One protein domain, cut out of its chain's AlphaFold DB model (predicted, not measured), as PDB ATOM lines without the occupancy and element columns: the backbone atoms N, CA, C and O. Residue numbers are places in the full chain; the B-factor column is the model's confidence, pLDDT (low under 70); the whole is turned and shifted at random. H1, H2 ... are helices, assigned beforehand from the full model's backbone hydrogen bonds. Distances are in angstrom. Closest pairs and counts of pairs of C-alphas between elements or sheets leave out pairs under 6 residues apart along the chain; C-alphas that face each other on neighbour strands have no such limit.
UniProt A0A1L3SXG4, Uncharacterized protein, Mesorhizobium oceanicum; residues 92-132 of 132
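This is residues 92 to 132 of the 132 residues of an uncharacterized protein of Mesorhizobium oceanicum (UniProt A0A1L3SXG4). This flat model has little regular structure: a small helical hairpin, H1 and the longer H2 side by side, with a long tail, residues 118 to 132, that folds back along H2 on the side away from H1. The 41 printed residues hold two named helices, H1 then H2, and no named strand; the class is all helix, with 16 residues in named elements. It is compact, with a radius of gyration of the C-alphas of 10.2 A and spans of 29 by 23 by 11 A.

H1, residues 93 to 98, and H2, residues 108 to 117, touch and form a helical hairpin. Their closest C-alphas, of Cys 98 and Cys 110, are 4.7 A apart. They run opposite ways at a shallow tilt of 31 degrees. In both, every O i to N i+4 pair is within hydrogen-bond range.

H1 begins at C-alpha 93 (39.948, -45.441, 14.929) and spans 8.5 A. H2 spans 14.4 A and ends at C-alpha 117 (45.308, -43.513, 21.151).

The farthest C-alphas, of Gly 119 and Ala 132, are 29.9 A apart. The printed part has no cut, and the link from H1 to H2 is short, with 9 residues. Residues 120 to 132 have pLDDT under 70.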
ATOM      1  N   SER A  92      39.344 -41.439  12.153       86.06
ATOM      2  CA  SER A  92      40.232 -42.020  13.156       86.06
ATOM      3  C   SER A  92      39.617 -43.298  13.749       86.06
ATOM      4  O   SER A  92      38.395 -43.474  13.746       86.06
ATOM      5  N   GLU A  93      40.444 -44.209  14.281       86.75
ATOM      6  CA  GLU A  93      39.948 -45.441  14.929       86.75
ATOM      7  C   GLU A  93      38.952 -45.114  16.057       86.75
ATOM      8  O   GLU A  93      37.976 -45.843  16.245       86.75
ATOM      9  N   ILE A  94      39.148 -43.985  16.754       88.62
ATOM     10  CA  ILE A  94      38.225 -43.478  17.775       88.62
ATOM     11  C   ILE A  94      36.896 -43.065  17.147       88.62
ATOM     12  O   ILE A  94      35.856 -43.526  17.608       88.62
ATOM     13  N   ASP A  95      36.908 -42.242  16.096       89.12
ATOM     14  CA  ASP A  95      35.672 -41.746  15.474       89.12
ATOM     15  C   ASP A  95      34.806 -42.895  14.960       89.12
ATOM     16  O   ASP A  95      33.585 -42.884  15.115       89.12
ATOM     17  N   VAL A  96      35.438 -43.935  14.410       89.50
ATOM     18  CA  VAL A  96      34.745 -45.146  13.958       89.50
ATOM     19  C   VAL A  96      34.228 -45.967  15.145       89.50
ATOM     20  O   VAL A  96      33.101 -46.459  15.109       89.50
ATOM     21  N   ALA A  97      35.024 -46.132  16.205       90.25
ATOM     22  CA  ALA A  97      34.647 -46.940  17.367       90.25
ATOM     23  C   ALA A  97      33.598 -46.273  18.270       90.25
ATOM     24  O   ALA A  97      32.840 -46.981  18.934       90.25
ATOM     25  N   CYS A  98      33.557 -44.942  18.296       90.69
ATOM     26  CA  CYS A  98      32.681 -44.124  19.133       90.69
ATOM     27  C   CYS A  98      31.506 -43.510  18.355       90.69
ATOM     28  O   CYS A  98      30.675 -42.816  18.941       90.69
ATOM     29  N   SER A  99      31.404 -43.775  17.048       89.75
ATOM     30  CA  SER A  99      30.334 -43.242  16.206       89.75
ATOM     31  C   SER A  99      28.949 -43.586  16.764       89.75
ATOM     32  O   SER A  99      28.673 -44.735  17.116       89.75
ATOM     33  N   GLY A 100      28.079 -42.576  16.854       89.19
ATOM     34  CA  GLY A 100      26.695 -42.727  17.308       89.19
ATOM     35  C   GLY A 100      26.511 -42.963  18.811       89.19
ATOM     36  O   GLY A 100      25.379 -43.158  19.245       89.19
ATOM     37  N   GLN A 101      27.581 -42.941  19.613       88.56
ATOM     38  CA  GLN A 101      27.489 -43.069  21.068       88.56
ATOM     39  C   GLN A 101      27.336 -41.698  21.730       88.56
ATOM     40  O   GLN A 101      27.951 -40.712  21.321       88.56
ATOM     41  N   SER A 102      26.492 -41.634  22.757       85.56
ATOM     42  CA  SER A 102      26.331 -40.443  23.587       85.56
ATOM     43  C   SER A 102      27.392 -40.403  24.681       85.56
ATOM     44  O   SER A 102      27.785 -41.444  25.208       85.56
ATOM     45  N   TRP A 103      27.779 -39.194  25.081       78.50
ATOM     46  CA  TRP A 103      28.711 -38.991  26.186       78.50
ATOM     47  C   TRP A 103      28.169 -39.631  27.471       78.50
ATOM     48  O   TRP A 103      27.021 -39.392  27.848       78.50
ATOM     49  N   GLY A 104      28.984 -40.458  28.127       78.12
ATOM     50  CA  GLY A 104      28.618 -41.197  29.338       78.12
ATOM     51  C   GLY A 104      27.906 -42.535  29.100       78.12
ATOM     52  O   GLY A 104      27.589 -43.229  30.069       78.12
ATOM     53  N   ASN A 105      27.665 -42.917  27.842       81.44
ATOM     54  CA  ASN A 105      27.206 -44.253  27.458       81.44
ATOM     55  C   ASN A 105      28.078 -44.821  26.330       81.44
ATOM     56  O   ASN A 105      27.602 -45.193  25.255       81.44
ATOM     57  N   GLU A 106      29.386 -44.834  26.562       86.19
ATOM     58  CA  GLU A 106      30.341 -45.421  25.638       86.19
ATOM     59  C   GLU A 106      30.435 -46.940  25.824       86.19
ATOM     60  O   GLU A 106      30.564 -47.485  26.922       86.19
ATOM     61  N   THR A 107      30.441 -47.643  24.700       87.31
ATOM     62  CA  THR A 107      30.746 -49.065  24.614       87.31
ATOM     63  C   THR A 107      32.211 -49.325  24.957       87.31
ATOM     64  O   THR A 107      33.103 -48.501  24.734       87.31
ATOM     65  N   THR A 108      32.502 -50.536  25.430       86.56
ATOM     66  CA  THR A 108      33.875 -50.972  25.731       86.56
ATOM     67  C   THR A 108      34.810 -50.834  24.530       86.56
ATOM     68  O   THR A 108      35.981 -50.516  24.709       86.56
ATOM     69  N   LYS A 109      34.301 -51.000  23.303       87.44
ATOM     70  CA  LYS A 109      35.070 -50.821  22.065       87.44
ATOM     71  C   LYS A 109      35.548 -49.376  21.876       87.44
ATOM     72  O   LYS A 109      36.723 -49.176  21.575       87.44
ATOM     73  N   CYS A 110      34.671 -48.396  22.097       89.69
ATOM     74  CA  CYS A 110      35.023 -46.974  22.065       89.69
ATOM     75  C   CYS A 110      36.082 -46.646  23.131       89.69
ATOM     76  O   CYS A 110      37.116 -46.051  22.833       89.69
ATOM     77  N   LEU A 111      35.891 -47.141  24.357       88.06
ATOM     78  CA  LEU A 111      36.826 -46.908  25.461       88.06
ATOM     79  C   LEU A 111      38.210 -47.535  25.213       88.06
ATOM     80  O   LEU A 111      39.229 -46.930  25.545       88.06
ATOM     81  N   VAL A 112      38.264 -48.715  24.589       87.25
ATOM     82  CA  VAL A 112      39.530 -49.337  24.175       87.25
ATOM     83  C   VAL A 112      40.232 -48.490  23.112       87.25
ATOM     84  O   VAL A 112      41.430 -48.248  23.249       87.25
ATOM     85  N   ALA A 113      39.517 -47.999  22.096       88.50
ATOM     86  CA  ALA A 113      40.102 -47.150  21.054       88.50
ATOM     87  C   ALA A 113      40.706 -45.858  21.640       88.50
ATOM     88  O   ALA A 113      41.862 -45.546  21.367       88.50
ATOM     89  N   ILE A 114      39.984 -45.185  22.543       85.50
ATOM     90  CA  ILE A 114      40.478 -43.995  23.260       85.50
ATOM     91  C   ILE A 114      41.728 -44.328  24.091       85.50
ATOM     92  O   ILE A 114      42.689 -43.561  24.131       85.50
ATOM     93  N   SER A 115      41.738 -45.484  24.765       84.62
ATOM     94  CA  SER A 115      42.879 -45.884  25.596       84.62
ATOM     95  C   SER A 115      44.147 -46.162  24.782       84.62
ATOM     96  O   SER A 115      45.241 -45.794  25.219       84.62
ATOM     97  N   LYS A 116      43.992 -46.758  23.592       84.69
ATOM     98  CA  LYS A 116      45.091 -47.035  22.662       84.69
ATOM     99  C   LYS A 116      45.702 -45.746  22.119       84.69
ATOM    100  O   LYS A 116      46.920 -45.611  22.144       84.69
ATOM    101  N   ASP A 117      44.866 -44.807  21.685       84.00
ATOM    102  CA  ASP A 117      45.308 -43.513  21.151       84.00
ATOM    103  C   ASP A 117      46.026 -42.663  22.211       84.00
ATOM    104  O   ASP A 117      47.062 -42.057  21.955       84.00
ATOM    105  N   GLY A 118      45.566 -42.734  23.465       80.06
ATOM    106  CA  GLY A 118      46.228 -42.103  24.609       80.06
ATOM    107  C   GLY A 118      47.575 -42.722  25.015       80.06
ATOM    108  O   GLY A 118      48.084 -42.396  26.090       80.06
ATOM    109  N   GLY A 119      48.130 -43.651  24.225       73.25
ATOM    110  CA  GLY A 119      49.427 -44.291  24.465       73.25
ATOM    111  C   GLY A 119      49.461 -45.206  25.692       73.25
ATOM    112  O   GLY A 119      50.535 -45.606  26.145       73.25
ATOM    113  N   LYS A 120      48.300 -45.545  26.265       66.44
ATOM    114  CA  LYS A 120      48.207 -46.434  27.425       66.44
ATOM    115  C   LYS A 120      48.076 -47.871  26.930       66.44
ATOM    116  O   LYS A 120      46.984 -48.363  26.688       66.44
ATOM    117  N   THR A 121      49.201 -48.576  26.844       58.59
ATOM    118  CA  THR A 121      49.262 -50.030  26.573       58.59
ATOM    119  C   THR A 121      48.874 -50.891  27.775       58.59
ATOM    120  O   THR A 121      48.888 -52.120  27.709       58.59
ATOM    121  N   ILE A 122      48.521 -50.269  28.899       49.94
ATOM    122  CA  ILE A 122      48.053 -50.996  30.067       49.94
ATOM    123  C   ILE A 122      46.646 -51.467  29.742       49.94
ATOM    124  O   ILE A 122      45.775 -50.646  29.457       49.94
ATOM    125  N   SER A 123      46.448 -52.781  29.836       52.72
ATOM    126  CA  SER A 123      45.166 -53.484  29.926       52.72
ATOM    127  C   SER A 123      44.380 -52.987  31.151       52.72
ATOM    128  O   SER A 123      44.110 -53.722  32.103       52.72
ATOM    129  N   ALA A 124      44.102 -51.685  31.183       55.41
ATOM    130  CA  ALA A 124      43.414 -50.994  32.238       55.41
ATOM    131  C   ALA A 124      42.027 -51.607  32.272       55.41
ATOM    132  O   ALA A 124      41.328 -51.639  31.262       55.41
ATOM    133  N   ARG A 125      41.652 -52.160  33.425       55.38
ATOM    134  CA  ARG A 125      40.307 -52.673  33.644       55.38
ATOM    135  C   ARG A 125      39.342 -51.506  33.441       55.38
ATOM    136  O   ARG A 125      39.160 -50.701  34.352       55.38
ATOM    137  N   ILE A 126      38.772 -51.405  32.243       64.75
ATOM    138  CA  ILE A 126      37.758 -50.416  31.899       64.75
ATOM    139  C   ILE A 126      36.551 -50.754  32.767       64.75
ATOM    140  O   ILE A 126      35.904 -51.782  32.579       64.75
ATOM    141  N   ARG A 127      36.307 -49.935  33.787       60.66
ATOM    142  CA  ARG A 127      35.093 -50.016  34.594       60.66
ATOM    143  C   ARG A 127      34.110 -49.040  33.973       60.66
ATOM    144  O   ARG A 127      34.306 -47.834  34.075       60.66
ATOM    145  N   THR A 128      33.097 -49.562  33.297       63.44
ATOM    146  CA  THR A 128      31.948 -48.767  32.868       63.44
ATOM    147  C   THR A 128      31.203 -48.323  34.126       63.44
ATOM    148  O   THR A 128      30.788 -49.157  34.928       63.44
ATOM    149  N   ILE A 129      31.121 -47.009  34.355       65.06
ATOM    150  CA  ILE A 129      30.432 -46.431  35.526       65.06
ATOM    151  C   ILE A 129      28.926 -46.283  35.250       65.06
ATOM    152  O   ILE A 129      28.138 -46.162  36.181       65.06
ATOM    153  N   SER A 130      28.519 -46.368  33.983       61.94
ATOM    154  CA  SER A 130      27.118 -46.433  33.578       61.94
ATOM    155  C   SER A 130      26.713 -47.887  33.346       61.94
ATOM    156  O   SER A 130      27.372 -48.614  32.597       61.94
ATOM    157  N   GLY A 131      25.656 -48.318  34.024       48.84
ATOM    158  CA  GLY A 131      25.033 -49.621  33.858       48.84
ATOM    159  C   GLY A 131      23.556 -49.496  34.195       48.84
ATOM    160  O   GLY A 131      23.250 -49.367  35.372       48.84
ATOM    161  N   ALA A 132      22.727 -49.538  33.144       45.19
ATOM    162  CA  ALA A 132      21.258 -49.585  33.120       45.19
ATOM    163  C   ALA A 132      20.508 -48.517  33.941       45.19
ATOM    164  O   ALA A 132      20.475 -48.604  35.186       45.19
TER     165      ALA A 132